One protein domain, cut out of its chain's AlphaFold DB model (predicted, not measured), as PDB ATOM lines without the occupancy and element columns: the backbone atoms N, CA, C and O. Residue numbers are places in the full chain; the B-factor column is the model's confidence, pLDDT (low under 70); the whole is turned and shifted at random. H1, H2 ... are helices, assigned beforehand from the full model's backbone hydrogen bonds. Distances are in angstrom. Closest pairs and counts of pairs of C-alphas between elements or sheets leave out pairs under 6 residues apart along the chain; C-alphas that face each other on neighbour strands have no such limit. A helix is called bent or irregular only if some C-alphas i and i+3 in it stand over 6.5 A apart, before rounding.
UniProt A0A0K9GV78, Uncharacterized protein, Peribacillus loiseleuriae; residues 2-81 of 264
ATOM      1  N   LYS A   2     -30.200  31.393 -49.474       45.16
ATOM      2  CA  LYS A   2     -30.923  30.272 -48.819       45.16
ATOM      3  C   LYS A   2     -30.085  29.429 -47.837       45.16
ATOM      4  O   LYS A   2     -30.601  28.985 -46.820       45.16
ATOM      5  N   THR A   3     -28.786  29.269 -48.085       49.31
ATOM      6  CA  THR A   3     -27.861  28.472 -47.251       49.31
ATOM      7  C   THR A   3     -27.720  28.995 -45.818       49.31
ATOM      8  O   THR A   3     -27.633  28.210 -44.881       49.31
ATOM      9  N   ASN A   4     -27.773  30.317 -45.629       56.44
ATOM     10  CA  ASN A   4     -27.616  30.949 -44.314       56.44
ATOM     11  C   ASN A   4     -28.881  30.832 -43.440       56.44
ATOM     12  O   ASN A   4     -28.818  30.965 -42.222       56.44
ATOM     13  N   GLN A   5     -30.036  30.604 -44.067       58.97
ATOM     14  CA  GLN A   5     -31.302  30.383 -43.373       58.97
ATOM     15  C   GLN A   5     -31.443  28.915 -42.956       58.97
ATOM     16  O   GLN A   5     -31.738  28.642 -41.798       58.97
ATOM     17  N   PHE A   6     -31.070  27.992 -43.848       56.88
ATOM     18  CA  PHE A   6     -31.020  26.556 -43.558       56.88
ATOM     19  C   PHE A   6     -30.085  26.227 -42.383       56.88
ATOM     20  O   PHE A   6     -30.458  25.484 -41.483       56.88
ATOM     21  N   PHE A   7     -28.891  26.831 -42.342       62.28
ATOM     22  CA  PHE A   7     -27.937  26.613 -41.249       62.28
ATOM     23  C   PHE A   7     -28.464  27.110 -39.893       62.28
ATOM     24  O   PHE A   7     -28.254  26.465 -38.868       62.28
ATOM     25  N   LYS A   8     -29.195  28.233 -39.878       66.44
ATOM     26  CA  LYS A   8     -29.816  28.764 -38.657       66.44
ATOM     27  C   LYS A   8     -30.911  27.846 -38.128       66.44
ATOM     28  O   LYS A   8     -30.931  27.572 -36.936       66.44
ATOM     29  N   GLU A   9     -31.801  27.378 -38.996       66.88
ATOM     30  CA  GLU A   9     -32.881  26.459 -38.618       66.88
ATOM     31  C   GLU A   9     -32.320  25.130 -38.093       66.88
ATOM     32  O   GLU A   9     -32.773  24.629 -37.064       66.88
ATOM     33  N   TYR A  10     -31.256  24.621 -38.722       69.19
ATOM     34  CA  TYR A  10     -30.567  23.408 -38.282       69.19
ATOM     35  C   TYR A  10     -29.891  23.575 -36.914       69.19
ATOM     36  O   TYR A  10     -30.011  22.704 -36.054       69.19
ATOM     37  N   PHE A  11     -29.234  24.717 -36.677       74.12
ATOM     38  CA  PHE A  11     -28.637  25.044 -35.381       74.12
ATOM     39  C   PHE A  11     -29.686  25.055 -34.262       74.12
ATOM     40  O   PHE A  11     -29.483  24.407 -33.238       74.12
ATOM     41  N   TRP A  12     -30.829  25.720 -34.473       72.38
ATOM     42  CA  TRP A  12     -31.926  25.743 -33.497       72.38
ATOM     43  C   TRP A  12     -32.528  24.357 -33.251       72.38
ATOM     44  O   TRP A  12     -32.811  24.017 -32.103       72.38
ATOM     45  N   GLY A  13     -32.675  23.541 -34.300       71.69
ATOM     46  CA  GLY A  13     -33.164  22.165 -34.187       71.69
ATOM     47  C   GLY A  13     -32.242  21.269 -33.354       71.69
ATOM     48  O   GLY A  13     -32.709  20.569 -32.456       71.69
ATOM     49  N   ILE A  14     -30.928  21.343 -33.589       74.31
ATOM     50  CA  ILE A  14     -29.923  20.625 -32.787       74.31
ATOM     51  C   ILE A  14     -29.986  21.074 -31.323       74.31
ATOM     52  O   ILE A  14     -29.982  20.247 -30.413       74.31
ATOM     53  N   LEU A  15     -30.089  22.381 -31.087       76.94
ATOM     54  CA  LEU A  15     -30.158  22.949 -29.744       76.94
ATOM     55  C   LEU A  15     -31.378  22.455 -28.964       76.94
ATOM     56  O   LEU A  15     -31.251  22.066 -27.802       76.94
ATOM     57  N   PHE A  16     -32.543  22.418 -29.611       76.50
ATOM     58  CA  PHE A  16     -33.783  21.941 -29.004       76.50
ATOM     59  C   PHE A  16     -33.713  20.455 -28.626       76.50
ATOM     60  O   PHE A  16     -34.233  20.062 -27.587       76.50
ATOM     61  N   LEU A  17     -33.025  19.636 -29.427       73.69
ATOM     62  CA  LEU A  17     -32.838  18.205 -29.164       73.69
ATOM     63  C   LEU A  17     -31.811  17.921 -28.059       73.69
ATOM     64  O   LEU A  17     -31.983  16.988 -27.275       73.69
ATOM     65  N   ILE A  18     -30.738  18.709 -27.987       78.56
ATOM     66  CA  ILE A  18     -29.643  18.481 -27.035       78.56
ATOM     67  C   ILE A  18     -29.978  19.035 -25.639       78.56
ATOM     68  O   ILE A  18     -29.572  18.453 -24.634       78.56
ATOM     69  N   THR A  19     -30.757  20.116 -25.556       75.38
ATOM     70  CA  THR A  19     -31.081  20.813 -24.294       75.38
ATOM     71  C   THR A  19     -31.699  19.903 -23.215       75.38
ATOM     72  O   THR A  19     -31.176  19.899 -22.099       75.38
ATOM     73  N   PRO A  20     -32.739  19.089 -23.492       76.56
ATOM     74  CA  PRO A  20     -33.330  18.198 -22.490       76.56
ATOM     75  C   PRO A  20     -32.339  17.141 -22.000       76.56
ATOM     76  O   PRO A  20     -32.270  16.858 -20.807       76.56
ATOM     77  N   SER A  21     -31.533  16.600 -22.918       76.62
ATOM     78  CA  SER A  21     -30.499  15.612 -22.608       76.62
ATOM     79  C   SER A  21     -29.449  16.199 -21.668       76.62
ATOM     80  O   SER A  21     -29.133  15.589 -20.654       76.62
ATOM     81  N   ILE A  22     -28.970  17.417 -21.941       77.25
ATOM     82  CA  ILE A  22     -28.027  18.117 -21.059       77.25
ATOM     83  C   ILE A  22     -28.639  18.341 -19.671       77.25
ATOM     84  O   ILE A  22     -27.978  18.061 -18.680       77.25
ATOM     85  N   ILE A  23     -29.897  18.780 -19.576       74.44
ATOM     86  CA  ILE A  23     -30.565  19.021 -18.284       74.44
ATOM     87  C   ILE A  23     -30.654  17.731 -17.455       74.44
ATOM     88  O   ILE A  23     -30.293  17.726 -16.278       74.44
ATOM     89  N   ILE A  24     -31.087  16.627 -18.073       73.94
ATOM     90  CA  ILE A  24     -31.204  15.326 -17.404       73.94
ATOM     91  C   ILE A  24     -29.823  14.833 -16.950       73.94
ATOM     92  O   ILE A  24     -29.658  14.457 -15.791       73.94
ATOM     93  N   PHE A  25     -28.807  14.899 -17.813       72.81
ATOM     94  CA  PHE A  25     -27.450  14.462 -17.466       72.81
ATOM     95  C   PHE A  25     -26.794  15.335 -16.388       72.81
ATOM     96  O   PHE A  25     -26.146  14.805 -15.487       72.81
ATOM     97  N   SER A  26     -26.996  16.654 -16.418       70.75
ATOM     98  CA  SER A  26     -26.501  17.559 -15.377       70.75
ATOM     99  C   SER A  26     -27.169  17.326 -14.027       70.75
ATOM    100  O   SER A  26     -26.515  17.481 -13.003       70.75
ATOM    101  N   SER A  27     -28.439  16.912 -14.000       70.50
ATOM    102  CA  SER A  27     -29.111  16.559 -12.743       70.50
ATOM    103  C   SER A  27     -28.550  15.285 -12.096       70.50
ATOM    104  O   SER A  27     -28.625  15.131 -10.880       70.50
ATOM    105  N   ALA A  28     -27.950  14.394 -12.894       72.50
ATOM    106  CA  ALA A  28     -27.371  13.138 -12.426       72.50
ATOM    107  C   ALA A  28     -25.906  13.271 -11.969       72.50
ATOM    108  O   ALA A  28     -25.458  12.489 -11.132       72.50
ATOM    109  N   PHE A  29     -25.157  14.250 -12.491       73.44
ATOM    110  CA  PHE A  29     -23.736  14.436 -12.186       73.44
ATOM    111  C   PHE A  29     -23.416  15.907 -11.870       73.44
ATOM    112  O   PHE A  29     -23.424  16.738 -12.782       73.44
ATOM    113  N   PRO A  30     -23.044  16.245 -10.620       67.81
ATOM    114  CA  PRO A  30     -22.776  17.626 -10.209       67.81
ATOM    115  C   PRO A  30     -21.700  18.342 -11.038       67.81
ATOM    116  O   PRO A  30     -21.831  19.526 -11.336       67.81
ATOM    117  N   SER A  31     -20.659  17.631 -11.482       69.94
ATOM    118  CA  SER A  31     -19.608  18.196 -12.341       69.94
ATOM    119  C   SER A  31     -20.117  18.590 -13.735       69.94
ATOM    120  O   SER A  31     -19.583  19.515 -14.346       69.94
ATOM    121  N   LEU A  32     -21.184  17.951 -14.233       75.69
ATOM    122  CA  LEU A  32     -21.830  18.290 -15.505       75.69
ATOM    123  C   LEU A  32     -22.750  19.514 -15.404       75.69
ATOM    124  O   LEU A  32     -23.176  20.023 -16.441       75.69
ATOM    125  N   ILE A  33     -23.051  20.010 -14.199       76.69
ATOM    126  CA  ILE A  33     -23.815  21.254 -14.000       76.69
ATOM    127  C   ILE A  33     -23.002  22.463 -14.480       76.69
ATOM    128  O   ILE A  33     -23.524  23.340 -15.162       76.69
ATOM    129  N   ILE A  34     -21.696  22.483 -14.205       76.31
ATOM    130  CA  ILE A  34     -20.803  23.571 -14.639       76.31
ATOM    131  C   ILE A  34     -20.735  23.624 -16.172       76.31
ATOM    132  O   ILE A  34     -20.831  24.694 -16.786       76.31
ATOM    133  N   TRP A  35     -20.594  22.457 -16.803       78.12
ATOM    134  CA  TRP A  35     -20.542  22.340 -18.258       78.12
ATOM    135  C   TRP A  35     -21.861  22.743 -18.913       78.12
ATOM    136  O   TRP A  35     -21.840  23.410 -19.947       78.12
ATOM    137  N   SER A  36     -23.004  22.411 -18.307       78.12
ATOM    138  CA  SER A  36     -24.300  22.821 -18.845       78.12
ATOM    139  C   SER A  36     -24.564  24.308 -18.681       78.12
ATOM    140  O   SER A  36     -24.999  24.933 -19.643       78.12
ATOM    141  N   PHE A  37     -24.242  24.914 -17.536       81.06
ATOM    142  CA  PHE A  37     -24.368  26.364 -17.355       81.06
ATOM    143  C   PHE A  37     -23.484  27.133 -18.338       81.06
ATOM    144  O   PHE A  37     -23.939  28.084 -18.974       81.06
ATOM    145  N   SER A  38     -22.255  26.662 -18.555       79.69
ATOM    146  CA  SER A  38     -21.340  27.247 -19.542       79.69
ATOM    147  C   SER A  38     -21.861  27.090 -20.976       79.69
ATOM    148  O   SER A  38     -21.850  28.050 -21.746       79.69
ATOM    149  N   PHE A  39     -22.385  25.912 -21.330       82.12
ATOM    150  CA  PHE A  39     -23.009  25.672 -22.632       82.12
ATOM    151  C   PHE A  39     -24.232  26.572 -22.850       82.12
ATOM    152  O   PHE A  39     -24.315  27.270 -23.861       82.12
ATOM    153  N   PHE A  40     -25.159  26.612 -21.890       83.50
ATOM    154  CA  PHE A  40     -26.357  27.441 -21.981       83.50
ATOM    155  C   PHE A  40     -26.023  28.927 -22.032       83.50
ATOM    156  O   PHE A  40     -26.661  29.651 -22.793       83.50
ATOM    157  N   SER A  41     -24.997  29.387 -21.317       85.12
ATOM    158  CA  SER A  41     -24.518  30.763 -21.448       85.12
ATOM    159  C   SER A  41     -24.153  31.109 -22.895       85.12
ATOM    160  O   SER A  41     -24.666  32.087 -23.441       85.12
ATOM    161  N   ILE A  42     -23.341  30.272 -23.554       82.62
ATOM    162  CA  ILE A  42     -22.934  30.483 -24.953       82.62
ATOM    163  C   ILE A  42     -24.160  30.499 -25.872       82.62
ATOM    164  O   ILE A  42     -24.281  31.360 -26.745       82.62
ATOM    165  N   VAL A  43     -25.089  29.568 -25.654       83.44
ATOM    166  CA  VAL A  43     -26.341  29.468 -26.408       83.44
ATOM    167  C   VAL A  43     -27.172  30.739 -26.265       83.44
ATOM    168  O   VAL A  43     -27.599  31.298 -27.274       83.44
ATOM    169  N   PHE A  44     -27.402  31.213 -25.041       84.25
ATOM    170  CA  PHE A  44     -28.210  32.404 -24.793       84.25
ATOM    171  C   PHE A  44     -27.528  33.675 -25.284       84.25
ATOM    172  O   PHE A  44     -28.197  34.549 -25.833       84.25
ATOM    173  N   PHE A  45     -26.203  33.754 -25.191       83.62
ATOM    174  CA  PHE A  45     -25.442  34.852 -25.767       83.62
ATOM    175  C   PHE A  45     -25.571  34.890 -27.300       83.62
ATOM    176  O   PHE A  45     -25.910  35.921 -27.888       83.62
ATOM    177  N   TYR A  46     -25.391  33.744 -27.963       82.50
ATOM    178  CA  TYR A  46     -25.599  33.618 -29.406       82.50
ATOM    179  C   TYR A  46     -27.047  33.954 -29.797       82.50
ATOM    180  O   TYR A  46     -27.297  34.680 -30.766       82.50
ATOM    181  N   ALA A  47     -28.014  33.485 -29.006       80.00
ATOM    182  CA  ALA A  47     -29.424  33.806 -29.165       80.00
ATOM    183  C   ALA A  47     -29.680  35.315 -29.054       80.00
ATOM    184  O   ALA A  47     -30.395  35.863 -29.891       80.00
ATOM    185  N   ALA A  48     -29.059  36.004 -28.091       82.44
ATOM    186  CA  ALA A  48     -29.168  37.450 -27.921       82.44
ATOM    187  C   ALA A  48     -28.685  38.196 -29.177       82.44
ATOM    188  O   ALA A  48     -29.390  39.052 -29.714       82.44
ATOM    189  N   ILE A  49     -27.540  37.812 -29.747       81.00
ATOM    190  CA  ILE A  49     -27.047  38.415 -30.996       81.00
ATOM    191  C   ILE A  49     -28.032  38.166 -32.148       81.00
ATOM    192  O   ILE A  49     -28.371  39.080 -32.911       81.00
ATOM    193  N   HIS A  50     -28.546  36.944 -32.273       79.62
ATOM    194  CA  HIS A  50     -29.330  36.523 -33.435       79.62
ATOM    195  C   HIS A  50     -30.852  36.623 -33.276       79.62
ATOM    196  O   HIS A  50     -31.569  36.304 -34.236       79.62
ATOM    197  N   ILE A  51     -31.367  37.137 -32.152       79.19
ATOM    198  CA  ILE A  51     -32.811  37.151 -31.876       79.19
ATOM    199  C   ILE A  51     -33.606  37.901 -32.947       79.19
ATOM    200  O   ILE A  51     -34.715  37.506 -33.277       79.19
ATOM    201  N   LYS A  52     -33.030  38.935 -33.576       73.81
ATOM    202  CA  LYS A  52     -33.691  39.653 -34.676       73.81
ATOM    203  C   LYS A  52     -34.081  38.709 -35.820       73.81
ATOM    204  O   LYS A  52     -35.145  38.859 -36.409       73.81
ATOM    205  N   SER A  53     -33.239  37.717 -36.125       67.88
ATOM    206  CA  SER A  53     -33.568  36.718 -37.146       67.88
ATOM    207  C   SER A  53     -34.616  35.701 -36.696       67.88
ATOM    208  O   SER A  53     -35.396  35.275 -37.536       67.88
ATOM    209  N   LEU A  54     -34.682  35.372 -35.402       65.69
ATOM    210  CA  LEU A  54     -35.764  34.557 -34.834       65.69
ATOM    211  C   LEU A  54     -37.102  35.308 -34.863       65.69
ATOM    212  O   LEU A  54     -38.108  34.781 -35.325       65.69
ATOM    213  N   TRP A  55     -37.102  36.570 -34.435       68.56
ATOM    214  CA  TRP A  55     -38.295  37.416 -34.404       68.56
ATOM    215  C   TRP A  55     -38.895  37.649 -35.783       68.56
ATOM    216  O   TRP A  55     -40.113  37.664 -35.912       68.56
ATOM    217  N   ARG A  56     -38.058  37.758 -36.821       64.38
ATOM    218  CA  ARG A  56     -38.515  37.897 -38.209       64.38
ATOM    219  C   ARG A  56     -39.336  36.696 -38.702       64.38
ATOM    220  O   ARG A  56     -40.136  36.859 -39.615       64.38
ATOM    221  N   ILE A  57     -39.134  35.512 -38.121       63.12
ATOM    222  CA  ILE A  57     -39.914  34.305 -38.431       63.12
ATOM    223  C   ILE A  57     -41.269  34.344 -37.706       63.12
ATOM    224  O   ILE A  57     -42.277  33.928 -38.268       63.12
ATOM    225  N   LEU A  58     -41.298  34.868 -36.477       63.25
ATOM    226  CA  LEU A  58     -42.470  34.839 -35.593       63.25
ATOM    227  C   LEU A  58     -43.427  36.026 -35.777       63.25
ATOM    228  O   LEU A  58     -44.616  35.896 -35.500       63.25
ATOM    229  N   SER A  59     -42.942  37.184 -36.229       56.50
ATOM    230  CA  SER A  59     -43.769  38.371 -36.457       56.50
ATOM    231  C   SER A  59     -43.224  39.210 -37.618       56.50
ATOM    232  O   SER A  59     -42.018  39.459 -37.675       56.50
ATOM    233  N   PRO A  60     -44.086  39.725 -38.518       60.56
ATOM    234  CA  PRO A  60     -43.662  40.666 -39.550       60.56
ATOM    235  C   PRO A  60     -43.056  41.932 -38.921       60.56
ATOM    236  O   PRO A  60     -43.518  42.409 -37.880       60.56
ATOM    237  N   GLU A  61     -41.997  42.459 -39.548       61.34
ATOM    238  CA  GLU A  61     -41.232  43.612 -39.059       61.34
ATOM    239  C   GLU A  61     -42.114  44.868 -38.996       61.34
ATOM    240  O   GLU A  61     -42.328  45.566 -39.985       61.34
ATOM    241  N   THR A  62     -42.614  45.184 -37.803       62.00
ATOM    242  CA  THR A  62     -43.265  46.466 -37.504       62.00
ATOM    243  C   THR A  62     -42.316  47.340 -36.687       62.00
ATOM    244  O   THR A  62     -41.480  46.829 -35.941       62.00
ATOM    245  N   ASN A  63     -42.441  48.670 -36.752       62.31
ATOM    246  CA  ASN A  63     -41.627  49.563 -35.908       62.31
ATOM    247  C   ASN A  63     -41.819  49.301 -34.396       62.31
ATOM    248  O   ASN A  63     -40.905  49.555 -33.621       62.31
ATOM    249  N   ILE A  64     -42.954  48.711 -33.999       60.69
ATOM    250  CA  ILE A  64     -43.271  48.290 -32.622       60.69
ATOM    251  C   ILE A  64     -42.444  47.067 -32.189       60.69
ATOM    252  O   ILE A  64     -42.148  46.905 -31.008       60.69
ATOM    253  N   SER A  65     -42.025  46.215 -33.129       71.38
ATOM    254  CA  SER A  65     -41.228  45.022 -32.815       71.38
ATOM    255  C   SER A  65     -39.778  45.343 -32.429       71.38
ATOM    256  O   SER A  65     -39.152  44.554 -31.731       71.38
ATOM    257  N   LYS A  66     -39.235  46.507 -32.823       73.00
ATOM    258  CA  LYS A  66     -37.824  46.865 -32.576       73.00
ATOM    259  C   LYS A  66     -37.492  47.048 -31.084       73.00
ATOM    260  O   LYS A  66     -36.536  46.415 -30.641       73.00
ATOM    261  N   PRO A  67     -38.265  47.820 -30.291       75.94
ATOM    262  CA  PRO A  67     -38.060  47.889 -28.842       75.94
ATOM    263  C   PRO A  67     -38.153  46.522 -28.153       75.94
ATOM    264  O   PRO A  67     -37.373  46.216 -27.257       75.94
ATOM    265  N   LEU A  68     -39.084  45.676 -28.597       78.75
ATOM    266  CA  LEU A  68     -39.299  44.350 -28.022       78.75
ATOM    267  C   LEU A  68     -38.147  43.383 -28.349       78.75
ATOM    268  O   LEU A  68     -37.698  42.633 -27.483       78.75
ATOM    269  N   ILE A  69     -37.614  43.459 -29.572       80.12
ATOM    270  CA  ILE A  69     -36.380  42.774 -29.971       80.12
ATOM    271  C   ILE A  69     -35.234  43.213 -29.058       80.12
ATOM    272  O   ILE A  69     -34.577  42.347 -28.486       80.12
ATOM    273  N   ALA A  70     -35.039  44.519 -28.849       78.94
ATOM    274  CA  ALA A  70     -33.994  45.031 -27.963       78.94
ATOM    275  C   ALA A  70     -34.129  44.457 -26.537       78.94
ATOM    276  O   ALA A  70     -33.164  43.912 -26.004       78.94
ATOM    277  N   PHE A  71     -35.334  44.461 -25.953       81.62
ATOM    278  CA  PHE A  71     -35.570  43.854 -24.635       81.62
ATOM    279  C   PHE A  71     -35.253  42.360 -24.601       81.62
ATOM    280  O   PHE A  71     -34.599  41.892 -23.672       81.62
ATOM    281  N   SER A  72     -35.671  41.606 -25.620       80.00
ATOM    282  CA  SER A  72     -35.373  40.173 -25.690       80.00
ATOM    283  C   SER A  72     -33.868  39.893 -25.788       80.00
ATOM    284  O   SER A  72     -33.388  38.936 -25.186       80.00
ATOM    285  N   ARG A  73     -33.097  40.761 -26.464       83.19
ATOM    286  CA  ARG A  73     -31.629  40.684 -26.482       83.19
ATOM    287  C   ARG A  73     -31.037  40.901 -25.104       83.19
ATOM    288  O   ARG A  73     -30.229  40.089 -24.666       83.19
ATOM    289  N   LEU A  74     -31.446  41.980 -24.438       82.19
ATOM    290  CA  LEU A  74     -30.961  42.318 -23.105       82.19
ATOM    291  C   LEU A  74     -31.265  41.200 -22.108       82.19
ATOM    292  O   LEU A  74     -30.377  40.781 -21.375       82.19
ATOM    293  N   TYR A  75     -32.487  40.672 -22.129       81.00
ATOM    294  CA  TYR A  75     -32.893  39.572 -21.261       81.00
ATOM    295  C   TYR A  75     -32.006  38.335 -21.446       81.00
ATOM    296  O   TYR A  75     -31.457  37.814 -20.478       81.00
ATOM    297  N   LEU A  76     -31.816  37.890 -22.692       83.69
ATOM    298  CA  LEU A  76     -30.986  36.722 -22.994       83.69
ATOM    299  C   LEU A  76     -29.516  36.934 -22.629       83.69
ATOM    300  O   LEU A  76     -28.852  36.015 -22.158       83.69
ATOM    301  N   PHE A  77     -29.018  38.152 -22.813       84.44
ATOM    302  CA  PHE A  77     -27.669  38.523 -22.431       84.44
ATOM    303  C   PHE A  77     -27.465  38.506 -20.912       84.44
ATOM    304  O   PHE A  77     -26.523  37.880 -20.428       84.44
ATOM    305  N   ILE A  78     -28.377  39.116 -20.149       81.31
ATOM    306  CA  ILE A  78     -28.349  39.072 -18.680       81.31
ATOM    307  C   ILE A  78     -28.389  37.617 -18.213       81.31
ATOM    308  O   ILE A  78     -27.591  37.218 -17.369       81.31
ATOM    309  N   PHE A  79     -29.256  36.801 -18.815       80.56
ATOM    310  CA  PHE A  79     -29.345  35.384 -18.490       80.56
ATOM    311  C   PHE A  79     -28.044  34.629 -18.805       80.56
ATOM    312  O   PHE A  79     -27.608  33.812 -17.995       80.56
ATOM    313  N   SER A  80     -27.363  34.944 -19.915       83.00
ATOM    314  CA  SER A  80     -26.043  34.363 -20.199       83.00
ATOM    315  C   SER A  80     -25.002  34.733 -19.142       83.00
ATOM    316  O   SER A  80     -24.294  33.852 -18.665       83.00
ATOM    317  N   ILE A  81     -24.953  35.995 -18.696       81.31
ATOM    318  CA  ILE A  81     -24.011  36.431 -17.654       81.31
ATOM    319  C   ILE A  81     -24.316  35.746 -16.318       81.31
ATOM    320  O   ILE A  81     -23.395  35.284 -15.645       81.31
TER     321      ILE A  81
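This is residues 2 to 81 of the 264 residues of an uncharacterized protein of Peribacillus loiseleuriae (UniProt A0A0K9GV78). A long helix, H2, lies in the middle of a loose, flat zigzag of three helices; H3 folds back side by side with it, while H1 meets it near its first residues and opens away from it like one limb of a V. H1 is bent into two arms, and H2 has a kink, after which its last residues turn off from its line. The printed part has 80 residues with three named helices, in the order H1, H2, H3, and no named strand; the class is all helix. The whole is loose, with a radius of gyration of the C-alphas of 14.7 A, and the C-alphas span 46 by 29 by 15 A.

H2, residues 31 to 58, and H3, residues 65 to 81, touch and form a helical hairpin, with 27 pairs of C-alphas within 8 A. Their closest C-alphas are those of Ser 41 and Ser 80, 4.1 A apart, and their lines stand at a shallow tilt of 8 degrees, opposite ways. H1, residues 3 to 28, was assigned as one helix by its hydrogen bonds but is bent: C-alphas 17 and 20 are 6.7 A apart. Its arms, H1a of residues 3 to 17 and H1b of residues 20 to 28, stand at a steep tilt of 35.3 degrees, only just past shallow. H1b and H2 touch and form a second helical hairpin, at a shallow tilt of 21 degrees, opposite ways. H2 touches H1b with residues 32 to 36 alone, and the closest C-alphas of the two are those of Ser 26 and Leu 32, 4.7 A apart. H1a touches no helix but is near H2, with 10 pairs of C-alphas within 10 A. H3 is apart from both H1a and H1b. Every O i to N i+4 pair is within hydrogen-bond range in H1b and H3, against 10 of 11 in H1a and 20 of 24 in H2.

H2 runs 36.6 A from C-alpha 31 at (-19.608, 18.196, -12.341) to C-alpha 58 at (-42.470, 34.839, -35.593). It is irregular, with C-alphas 49 and 52 at 7.7 A, and has a kink of 67 degrees near residue 50. H3 measures 24.5 A and ends with C-alpha 81 at (-24.011, 36.431, -17.654). H1a measures 21.4 A, beginning with C-alpha 3 at (-27.861, 28.472, -47.251), and H1b 12.7 A.

The two C-alphas farthest apart are those of Phe 29 and Asn 63, at 46.0 A. The printed part, residues 2 to 81, has no cut. The link from H1 to H2 is tight, with 2 residues, and that from H2 to H3 is short, with 6. The mean pLDDT of the printed part is 73.6; 23 residues are under 70, namely residues 2 to 10, 30 to 31 and 53 to 64.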